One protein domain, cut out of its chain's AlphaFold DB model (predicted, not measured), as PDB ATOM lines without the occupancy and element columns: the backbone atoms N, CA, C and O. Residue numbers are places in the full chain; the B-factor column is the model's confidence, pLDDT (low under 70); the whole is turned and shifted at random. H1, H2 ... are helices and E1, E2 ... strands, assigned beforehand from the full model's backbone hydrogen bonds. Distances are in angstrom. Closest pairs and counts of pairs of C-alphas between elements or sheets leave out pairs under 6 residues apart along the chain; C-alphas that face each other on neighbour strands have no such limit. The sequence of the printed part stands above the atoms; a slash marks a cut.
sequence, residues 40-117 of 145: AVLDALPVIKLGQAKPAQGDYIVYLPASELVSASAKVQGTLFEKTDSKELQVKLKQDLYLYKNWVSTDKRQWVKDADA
ATOM      1  N   ALA A  40     140.142 173.217 201.183       95.25
ATOM      2  CA  ALA A  40     139.773 173.471 202.577       95.25
ATOM      3  C   ALA A  40     139.680 172.183 203.419       95.25
ATOM      4  O   ALA A  40     140.017 172.191 204.601       95.25
ATOM      5  N   VAL A  41     139.252 171.070 202.809       94.75
ATOM      6  CA  VAL A  41     139.203 169.763 203.477       94.75
ATOM      7  C   VAL A  41     140.618 169.235 203.685       94.75
ATOM      8  O   VAL A  41     140.946 168.817 204.791       94.75
ATOM      9  N   LEU A  42     141.465 169.290 202.650       95.88
ATOM     10  CA  LEU A  42     142.860 168.838 202.721       95.88
ATOM     11  C   LEU A  42     143.687 169.633 203.735       95.88
ATOM     12  O   LEU A  42     144.493 169.057 204.466       95.88
ATOM     13  N   ASP A  43     143.475 170.945 203.814       95.56
ATOM     14  CA  ASP A  43     144.186 171.808 204.754       95.56
ATOM     15  C   ASP A  43     143.856 171.484 206.210       95.56
ATOM     16  O   ASP A  43     144.749 171.548 207.060       95.56
ATOM     17  N   ALA A  44     142.612 171.075 206.475       96.25
ATOM     18  CA  ALA A  44     142.141 170.660 207.791       96.25
ATOM     19  C   ALA A  44     142.600 169.247 208.195       96.25
ATOM     20  O   ALA A  44     142.462 168.880 209.365       96.25
ATOM     21  N   LEU A  45     143.134 168.443 207.265       97.25
ATOM     22  CA  LEU A  45     143.600 167.099 207.593       97.25
ATOM     23  C   LEU A  45     144.832 167.144 208.510       97.25
ATOM     24  O   LEU A  45     145.747 167.951 208.293       97.25
ATOM     25  N   PRO A  46     144.916 166.232 209.495       97.50
ATOM     26  CA  PRO A  46     146.123 166.066 210.283       97.50
ATOM     27  C   PRO A  46     147.291 165.657 209.379       97.50
ATOM     28  O   PRO A  46     147.167 164.773 208.527       97.50
ATOM     29  N   VAL A  47     148.440 166.295 209.595       97.75
ATOM     30  CA  VAL A  47     149.695 165.980 208.910       97.75
ATOM     31  C   VAL A  47     150.604 165.254 209.892       97.75
ATOM     32  O   VAL A  47     150.922 165.794 210.951       97.75
ATOM     33  N   ILE A  48     151.028 164.044 209.543       97.19
ATOM     34  CA  ILE A  48     151.960 163.247 210.349       97.19
ATOM     35  C   ILE A  48     153.270 163.064 209.594       97.19
ATOM     36  O   ILE A  48     153.264 162.907 208.375       97.19
ATOM     37  N   LYS A  49     154.403 163.050 210.297       94.75
ATOM     38  CA  LYS A  49     155.675 162.652 209.680       94.75
ATOM     39  C   LYS A  49     155.714 161.141 209.470       94.75
ATOM     40  O   LYS A  49     155.101 160.386 210.229       94.75
ATOM     41  N   LEU A  50     156.473 160.688 208.474       90.50
ATOM     42  CA  LEU A  50     156.744 159.259 208.303       90.50
ATOM     43  C   LEU A  50     157.284 158.643 209.607       90.50
ATOM     44  O   LEU A  50     158.144 159.217 210.269       90.50
ATOM     45  N   GLY A  51     156.750 157.478 209.979       87.56
ATOM     46  CA  GLY A  51     157.113 156.763 211.207       87.56
ATOM     47  C   GLY A  51     156.330 157.187 212.453       87.56
ATOM     48  O   GLY A  51     156.368 156.477 213.456       87.56
ATOM     49  N   GLN A  52     155.575 158.291 212.408       93.38
ATOM     50  CA  GLN A  52     154.665 158.657 213.494       93.38
ATOM     51  C   GLN A  52     153.388 157.806 213.477       93.38
ATOM     52  O   GLN A  52     152.974 157.278 212.443       93.38
ATOM     53  N   ALA A  53     152.749 157.680 214.642       94.94
ATOM     54  CA  ALA A  53     151.489 156.959 214.765       94.94
ATOM     55  C   ALA A  53     150.392 157.624 213.920       94.94
ATOM     56  O   ALA A  53     150.208 158.842 213.959       94.94
ATOM     57  N   LYS A  54     149.635 156.808 213.178       95.38
ATOM     58  CA  LYS A  54     148.474 157.292 212.425       95.38
ATOM     59  C   LYS A  54     147.352 157.745 213.374       95.38
ATOM     60  O   LYS A  54     147.185 157.130 214.434       95.38
ATOM     61  N   PRO A  55     146.540 158.748 212.994       95.62
ATOM     62  CA  PRO A  55     145.333 159.099 213.734       95.62
ATOM     63  C   PRO A  55     144.387 157.902 213.898       95.62
ATOM     64  O   PRO A  55     144.316 157.023 213.037       95.62
ATOM     65  N   ALA A  56     143.645 157.872 215.008       94.19
ATOM     66  CA  ALA A  56     142.729 156.773 215.319       94.19
ATOM     67  C   ALA A  56     141.576 156.655 214.307       94.19
ATOM     68  O   ALA A  56     141.082 155.557 214.054       94.19
ATOM     69  N   GLN A  57     141.143 157.786 213.746       92.62
ATOM     70  CA  GLN A  57     140.055 157.883 212.780       92.62
ATOM     71  C   GLN A  57     140.335 159.007 211.783       92.62
ATOM     72  O   GLN A  57     141.078 159.941 212.082       92.62
ATOM     73  N   GLY A  58     139.675 158.925 210.630       93.00
ATOM     74  CA  GLY A  58     139.752 159.936 209.586       93.00
ATOM     75  C   GLY A  58     140.956 159.784 208.660       93.00
ATOM     76  O   GLY A  58     141.839 158.944 208.843       93.00
ATOM     77  N   ASP A  59     140.932 160.615 207.628       96.00
ATOM     78  CA  ASP A  59     142.013 160.761 206.669       96.00
ATOM     79  C   ASP A  59     143.158 161.598 207.258       96.00
ATOM     80  O   ASP A  59     142.971 162.380 208.189       96.00
ATOM     81  N   TYR A  60     144.354 161.442 206.698       97.44
ATOM     82  CA  TYR A  60     145.547 162.175 207.109       97.44
ATOM     83  C   TYR A  60     146.521 162.309 205.941       97.44
ATOM     84  O   TYR A  60     146.432 161.578 204.952       97.44
ATOM     85  N   ILE A  61     147.457 163.241 206.080       98.06
ATOM     86  CA  ILE A  61     148.540 163.479 205.127       98.06
ATOM     87  C   ILE A  61     149.843 162.982 205.749       98.06
ATOM     88  O   ILE A  61     150.149 163.309 206.897       98.06
ATOM     89  N   VAL A  62     150.624 162.212 204.993       97.50
ATOM     90  CA  VAL A  62     151.987 161.839 205.392       97.50
ATOM     91  C   VAL A  62     152.959 162.872 204.846       97.50
ATOM     92  O   VAL A  62     152.950 163.167 203.656       97.50
ATOM     93  N   TYR A  63     153.805 163.407 205.713       97.25
ATOM     94  CA  TYR A  63     154.831 164.377 205.375       97.25
ATOM     95  C   TYR A  63     156.220 163.741 205.415       97.25
ATOM     96  O   TYR A  63     156.620 163.126 206.409       97.25
ATOM     97  N   LEU A  64     156.950 163.914 204.318       95.19
ATOM     98  CA  LEU A  64     158.334 163.506 204.138       95.19
ATOM     99  C   LEU A  64     159.195 164.766 203.952       95.19
ATOM    100  O   LEU A  64     159.211 165.330 202.855       95.19
ATOM    101  N   PRO A  65     159.887 165.232 205.002       94.50
ATOM    102  CA  PRO A  65     160.734 166.415 204.912       94.50
ATOM    103  C   PRO A  65     162.044 166.119 204.168       94.50
ATOM    104  O   PRO A  65     162.738 165.151 204.474       94.50
ATOM    105  N   ALA A  66     162.457 167.006 203.264       94.94
ATOM    106  CA  ALA A  66     163.775 166.973 202.629       94.94
ATOM    107  C   ALA A  66     164.918 167.284 203.593       94.94
ATOM    108  O   ALA A  66     166.072 166.947 203.329       94.94
ATOM    109  N   SER A  67     164.629 167.945 204.714       92.88
ATOM    110  CA  SER A  67     165.637 168.274 205.718       92.88
ATOM    111  C   SER A  67     166.094 167.066 206.539       92.88
ATOM    112  O   SER A  67     167.169 167.136 207.134       92.88
ATOM    113  N   GLU A  68     165.323 165.975 206.572       93.19
ATOM    114  CA  GLU A  68     165.584 164.807 207.423       93.19
ATOM    115  C   GLU A  68     165.909 163.562 206.587       93.19
ATOM    116  O   GLU A  68     165.628 163.489 205.389       93.19
ATOM    117  N   LEU A  69     166.545 162.580 207.230       93.38
ATOM    118  CA  LEU A  69     166.777 161.277 206.620       93.38
ATOM    119  C   LEU A  69     165.497 160.447 206.695       93.38
ATOM    120  O   LEU A  69     164.889 160.302 207.754       93.38
ATOM    121  N   VAL A  70     165.114 159.883 205.557       90.31
ATOM    122  CA  VAL A  70     164.049 158.899 205.431       90.31
ATOM    123  C   VAL A  70     164.670 157.514 205.578       90.31
ATOM    124  O   VAL A  70     165.531 157.127 204.783       90.31
ATOM    125  N   SER A  71     164.226 156.774 206.590       90.50
ATOM    126  CA  SER A  71     164.652 155.394 206.824       90.50
ATOM    127  C   SER A  71     163.778 154.397 206.064       90.50
ATOM    128  O   SER A  71     162.549 154.448 206.133       90.50
ATOM    129  N   ALA A  72     164.411 153.439 205.391       88.94
ATOM    130  CA  ALA A  72     163.774 152.274 204.785       88.94
ATOM    131  C   ALA A  72     164.473 150.992 205.252       88.94
ATOM    132  O   ALA A  72     165.693 150.950 205.362       88.94
ATOM    133  N   SER A  73     163.721 149.922 205.520       91.81
ATOM    134  CA  SER A  73     164.304 148.630 205.906       91.81
ATOM    135  C   SER A  73     164.387 147.697 204.701       91.81
ATOM    136  O   SER A  73     163.374 147.418 204.060       91.81
ATOM    137  N   ALA A  74     165.582 147.187 204.415       92.12
ATOM    138  CA  ALA A  74     165.805 146.102 203.468       92.12
ATOM    139  C   ALA A  74     166.022 144.799 204.243       92.12
ATOM    140  O   ALA A  74     166.864 144.745 205.139       92.12
ATOM    141  N   LYS A  75     165.279 143.740 203.904       94.25
ATOM    142  CA  LYS A  75     165.352 142.439 204.583       94.25
ATOM    143  C   LYS A  75     165.605 141.313 203.589       94.25
ATOM    144  O   LYS A  75     164.920 141.214 202.575       94.25
ATOM    145  N   VAL A  76     166.537 140.429 203.930       92.38
ATOM    146  CA  VAL A  76     166.845 139.193 203.204       92.38
ATOM    147  C   VAL A  76     166.402 138.008 204.057       92.38
ATOM    148  O   VAL A  76     166.852 137.839 205.190       92.38
ATOM    149  N   GLN A  77     165.493 137.192 203.525       94.75
ATOM    150  CA  GLN A  77     164.939 136.021 204.206       94.75
ATOM    151  C   GLN A  77     164.554 134.928 203.203       94.75
ATOM    152  O   GLN A  77     164.220 135.230 202.060       94.75
ATOM    153  N   GLY A  78     164.569 133.666 203.634       93.62
ATOM    154  CA  GLY A  78     164.197 132.517 202.807       93.62
ATOM    155  C   GLY A  78     164.749 131.212 203.372       93.62
ATOM    156  O   GLY A  78     165.573 131.235 204.278       93.62
ATOM    157  N   THR A  79     164.304 130.079 202.834       96.12
ATOM    158  CA  THR A  79     164.731 128.741 203.285       96.12
ATOM    159  C   THR A  79     166.106 128.332 202.761       96.12
ATOM    160  O   THR A  79     166.719 127.427 203.313       96.12
ATOM    161  N   LEU A  80     166.585 128.989 201.700       93.00
ATOM    162  CA  LEU A  80     167.905 128.738 201.122       93.00
ATOM    163  C   LEU A  80     169.041 129.349 201.956       93.00
ATOM    164  O   LEU A  80     170.180 128.907 201.864       93.00
ATOM    165  N   PHE A  81     168.744 130.376 202.752       92.44
ATOM    166  CA  PHE A  81     169.742 131.070 203.556       92.44
ATOM    167  C   PHE A  81     169.806 130.465 204.958       92.44
ATOM    168  O   PHE A  81     168.792 130.388 205.646       92.44
ATOM    169  N   GLU A  82     171.007 130.120 205.422       95.75
ATOM    170  CA  GLU A  82     171.230 129.687 206.812       95.75
ATOM    171  C   GLU A  82     170.964 130.812 207.824       95.75
ATOM    172  O   GLU A  82     170.637 130.564 208.984       95.75
ATOM    173  N   LYS A  83     171.089 132.070 207.383       96.12
ATOM    174  CA  LYS A  83     170.862 133.263 208.195       96.12
ATOM    175  C   LYS A  83     170.096 134.319 207.407       96.12
ATOM    176  O   LYS A  83     170.444 134.641 206.275       96.12
ATOM    177  N   THR A  84     169.093 134.912 208.047       95.81
ATOM    178  CA  THR A  84     168.420 136.117 207.547       95.81
ATOM    179  C   THR A  84     169.172 137.371 207.985       95.81
ATOM    180  O   THR A  84     169.712 137.402 209.094       95.81
ATOM    181  N   ASP A  85     169.146 138.425 207.177       95.38
ATOM    182  CA  ASP A  85     169.723 139.725 207.541       95.38
ATOM    183  C   ASP A  85     168.748 140.864 207.228       95.38
ATOM    184  O   ASP A  85     167.833 140.728 206.412       95.38
ATOM    185  N   SER A  86     168.938 141.999 207.892       95.69
ATOM    186  CA  SER A  86     168.224 143.233 207.589       95.69
ATOM    187  C   SER A  86     169.130 144.437 207.772       95.69
ATOM    188  O   SER A  86     169.908 144.493 208.725       95.69
ATOM    189  N   LYS A  87     168.981 145.426 206.897       95.25
ATOM    190  CA  LYS A  87     169.693 146.700 206.965       95.25
ATOM    191  C   LYS A  87     168.714 147.856 206.924       95.25
ATOM    192  O   LYS A  87     167.696 147.802 206.238       95.25
ATOM    193  N   GLU A  88     169.046 148.898 207.668       95.00
ATOM    194  CA  GLU A  88     168.390 150.190 207.553       95.00
ATOM    195  C   GLU A  88     169.133 151.021 206.505       95.00
ATOM    196  O   GLU A  88     170.350 151.189 206.568       95.00
ATOM    197  N   LEU A  89     168.387 151.494 205.517       93.38
ATOM    198  CA  LEU A  89     168.826 152.414 204.483       93.38
ATOM    199  C   LEU A  89     168.358 153.807 204.882       93.38
ATOM    200  O   LEU A  89     167.179 153.993 205.172       93.38
ATOM    201  N   GLN A  90     169.260 154.780 204.869       94.06
ATOM    202  CA  GLN A  90     168.933 156.174 205.149       94.06
ATOM    203  C   GLN A  90     169.161 156.995 203.888       94.06
ATOM    204  O   GLN A  90     170.281 157.073 203.381       94.06
ATOM    205  N   VAL A  91     168.093 157.593 203.369       92.56
ATOM    206  CA  VAL A  91     168.129 158.413 202.154       92.56
ATOM    207  C   VAL A  91     167.590 159.803 202.445       92.56
ATOM    208  O   VAL A  91     166.717 159.979 203.287       92.56
ATOM    209  N   LYS A  92     168.107 160.809 201.745       94.31
ATOM    210  CA  LYS A  92     167.620 162.184 201.853       94.31
ATOM    211  C   LYS A  92     166.825 162.539 200.606       94.31
ATOM    212  O   LYS A  92     167.305 162.327 199.491       94.31
ATOM    213  N   LEU A  93     165.627 163.083 200.789       93.56
ATOM    214  CA  LEU A  93     164.841 163.591 199.669       93.56
ATOM    215  C   LEU A  93     165.416 164.922 199.176       93.56
ATOM    216  O   LEU A  93     165.979 165.698 199.945       93.56
ATOM    217  N   LYS A  94     165.259 165.194 197.878       94.31
ATOM    218  CA  LYS A  94     165.665 166.478 197.282       94.31
ATOM    219  C   LYS A  94     164.691 167.615 197.605       94.31
ATOM    220  O   LYS A  94     165.080 168.774 197.543       94.31
ATOM    221  N   GLN A  95     163.443 167.277 197.920       94.88
ATOM    222  CA  GLN A  95     162.361 168.218 198.194       94.88
ATOM    223  C   GLN A  95     161.305 167.572 199.089       94.88
ATOM    224  O   GLN A  95     161.222 166.345 199.175       94.88
ATOM    225  N   ASP A  96     160.543 168.420 199.766       95.75
ATOM    226  CA  ASP A  96     159.452 168.012 200.638       95.75
ATOM    227  C   ASP A  96     158.356 167.298 199.837       95.75
ATOM    228  O   ASP A  96     158.048 167.685 198.705       95.75
ATOM    229  N   LEU A  97     157.758 166.260 200.427       95.94
ATOM    230  CA  LEU A  97     156.613 165.552 199.852       95.94
ATOM    231  C   LEU A  97     155.488 165.398 200.879       95.94
ATOM    232  O   LEU A  97     155.695 164.942 202.003       95.94
ATOM    233  N   TYR A  98     154.276 165.724 200.449       97.50
ATOM    234  CA  TYR A  98     153.020 165.475 201.143       97.50
ATOM    235  C   TYR A  98     152.265 164.396 200.380       97.50
ATOM    236  O   TYR A  98     151.950 164.574 199.207       97.50
ATOM    237  N   LEU A  99     151.976 163.278 201.038       96.38
ATOM    238  CA  LEU A  99     151.288 162.134 200.454       96.38
ATOM    239  C   LEU A  99     149.876 162.041 201.027       96.38
ATOM    240  O   LEU A  99     149.693 161.960 202.244       96.38
ATOM    241  N   TYR A 100     148.881 162.012 200.146       96.81
ATOM    242  CA  TYR A 100     147.480 161.812 200.492       96.81
ATOM    243  C   TYR A 100     146.858 160.780 199.555       96.81
ATOM    244  O   TYR A 100     146.547 161.078 198.405       96.81
ATOM    245  N   LYS A 101     146.645 159.553 200.047       94.75
ATOM    246  CA  LYS A 101     146.159 158.426 199.228       94.75
ATOM    247  C   LYS A 101     147.038 158.262 197.974       94.75
ATOM    248  O   LYS A 101     148.205 157.931 198.124       94.75
ATOM    249  N   ASN A 102     146.495 158.503 196.782       93.56
ATOM    250  CA  ASN A 102     147.186 158.444 195.489       93.56
ATOM    251  C   ASN A 102     147.572 159.830 194.938       93.56
ATOM    252  O   ASN A 102     147.788 159.986 193.738       93.56
ATOM    253  N   TRP A 103     147.588 160.853 195.790       96.12
ATOM    254  CA  TRP A 103     147.968 162.214 195.443       96.12
ATOM    255  C   TRP A 103     149.242 162.605 196.173       96.12
ATOM    256  O   TRP A 103     149.449 162.255 197.338       96.12
ATOM    257  N   VAL A 104     150.072 163.379 195.490       96.50
ATOM    258  CA  VAL A 104     151.289 163.956 196.038       96.50
ATOM    259  C   VAL A 104     151.326 165.449 195.779       96.50
ATOM    260  O   VAL A 104     150.853 165.942 194.755       96.50
ATOM    261  N   SER A 105     151.894 166.167 196.735       96.56
ATOM    262  CA  SER A 105     152.150 167.592 196.647       96.56
ATOM    263  C   SER A 105     153.522 167.904 197.223       96.56
ATOM    264  O   SER A 105     153.986 167.231 198.140       96.56
ATOM    265  N   THR A 106     154.173 168.935 196.702       96.12
ATOM    266  CA  THR A 106     155.472 169.420 197.195       96.12
ATOM    267  C   THR A 106     155.320 170.667 198.063       96.12
ATOM    268  O   THR A 106     156.272 171.097 198.703       96.12
ATOM    269  N   ASP A 107     154.126 171.263 198.078       95.00
ATOM    270  CA  ASP A 107     153.806 172.525 198.753       95.00
ATOM    271  C   ASP A 107     152.496 172.466 199.565       95.00
ATOM    272  O   ASP A 107     152.068 173.475 200.129       95.00
ATOM    273  N   LYS A 108     151.858 171.285 199.617       95.31
ATOM    274  CA  LYS A 108     150.532 171.000 200.194       95.31
ATOM    275  C   LYS A 108     149.361 171.713 199.485       95.31
ATOM    276  O   LYS A 108     148.219 171.593 199.921       95.31
ATOM    277  N   ARG A 109     149.603 172.428 198.384       94.44
ATOM    278  CA  ARG A 109     148.599 173.240 197.671       94.44
ATOM    279  C   ARG A 109     148.272 172.654 196.309       94.44
ATOM    280  O   ARG A 109     147.100 172.497 195.980       94.44
ATOM    281  N   GLN A 110     149.298 172.336 195.527       95.06
ATOM    282  CA  GLN A 110     149.158 171.718 194.215       95.06
ATOM    283  C   GLN A 110     149.306 170.214 194.362       95.06
ATOM    284  O   GLN A 110     150.354 169.721 194.779       95.06
ATOM    285  N   TRP A 111     148.242 169.493 194.033       96.06
ATOM    286  CA  TRP A 111     148.178 168.047 194.163       96.06
ATOM    287  C   TRP A 111     148.070 167.420 192.785       96.06
ATOM    288  O   TRP A 111     147.195 167.756 191.988       96.06
ATOM    289  N   VAL A 112     148.952 166.470 192.533       95.50
ATOM    290  CA  VAL A 112     148.985 165.665 191.315       95.50
ATOM    291  C   VAL A 112     148.898 164.200 191.702       95.50
ATOM    292  O   VAL A 112     149.192 163.837 192.843       95.50
ATOM    293  N   LYS A 113     148.465 163.339 190.782       94.69
ATOM    294  CA  LYS A 113     148.476 161.905 191.062       94.69
ATOM    295  C   LYS A 113     149.915 161.436 191.236       94.69
ATOM    296  O   LYS A 113     150.806 161.862 190.504       94.69
ATOM    297  N   ASP A 114     150.132 160.541 192.187       92.44
ATOM    298  CA  ASP A 114     151.441 159.961 192.485       92.44
ATOM    299  C   ASP A 114     152.117 159.367 191.241       92.44
ATOM    300  O   ASP A 114     153.274 159.675 190.963       92.44
ATOM    301  N   ALA A 115     151.363 158.618 190.435       91.12
ATOM    302  CA  ALA A 115     151.815 158.003 189.196       91.12
ATOM    303  C   ALA A 115     152.246 159.022 188.129       91.12
ATOM    304  O   ALA A 115     153.023 158.671 187.242       91.12
ATOM    305  N   ASP A 116     151.771 160.267 188.204       93.06
ATOM    306  CA  ASP A 116     152.134 161.346 187.279       93.06
ATOM    307  C   ASP A 116     153.322 162.174 187.791       93.06
ATOM    308  O   ASP A 116     153.971 162.860 187.010       93.06
ATOM    309  N   ALA A 117     153.651 162.073 189.079       92.19
ATOM    310  CA  ALA A 117     154.682 162.882 189.724       92.19
ATOM    311  C   ALA A 117     155.966 162.114 190.037       92.19
ATOM    312  O   ALA A 117     157.056 162.684 189.995       92.19
TER     313      ALA A 117
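AT A GLANCE: This is residues 40 to 117 of the 145 residues of an uncharacterized protein of Burkholderiales bacterium RIFCSPLOWO2_12_FULL_61_40 (UniProt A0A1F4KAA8). A small twisted sheet of four short strands, E1, E2, E5 and E6, makes the body, and a long two-stranded hairpin, E3 and E4, forms an arm that makes most of the length; its tip, residues 78 to 83, sticks out. A wide loop joins E1 to E2, and the short helices H1 and H2 lie at the two ends of the printed part. The 78 printed residues hold H1, six strands and H2, in that order; the four-stranded sheet, order E1 E2 E5 E6, is mixed, and the class is mixed, helices and strands. The whole is loose, with a radius of gyration of the C-alphas of 16.1 A, and spans 54 by 31 by 23 A.

HOW THE PARTS SIT: In the larger sheet, inner strand E2, residues 61 to 64, is parallel to edge strand E1, residues 47 to 49, with N 63 and O 48 2.8 A apart. E2 is antiparallel to E5, residues 97 to 100, with N 64 and O 97 at 2.8 A. E5 forms a hairpin with edge strand E6, residues 103 to 105, with N 98 and O 105 at 2.8 A. H2, residues 114 to 117, only grazes this sheet; the closest C-alphas of E6 and H2, Trp 103 and Asp 114, are 5.1 A apart. H1, residues 40 to 44, is only just not on it, with 4 pairs of C-alphas within 10 A. E3, residues 69 to 76, and E4, residues 85 to 92, form an antiparallel hairpin, with N 72 and O 89 at 2.8 A; E4 and E5 are apart. In H1 the O i to N i+4 pair is within hydrogen-bond range; H2 is too short for one, and its O i to N i+3 pair is within range.

IN THESE COORDINATES: H1 begins at C-alpha 40 (139.773, 173.471, 202.577). E3 is 22.3 A long and ends at C-alpha 76 (166.845, 139.193, 203.204); E4 is 23.3 A long. H2 ends at C-alpha 117 (154.682, 162.882, 189.724).

THE WHOLE: The two C-alphas farthest apart, those of Ala 40 and Glu 82, are 54.1 A apart. The printed part has no cut; the link E1 to E2, 11 residues, is long. No printed residue is under 70 in pLDDT.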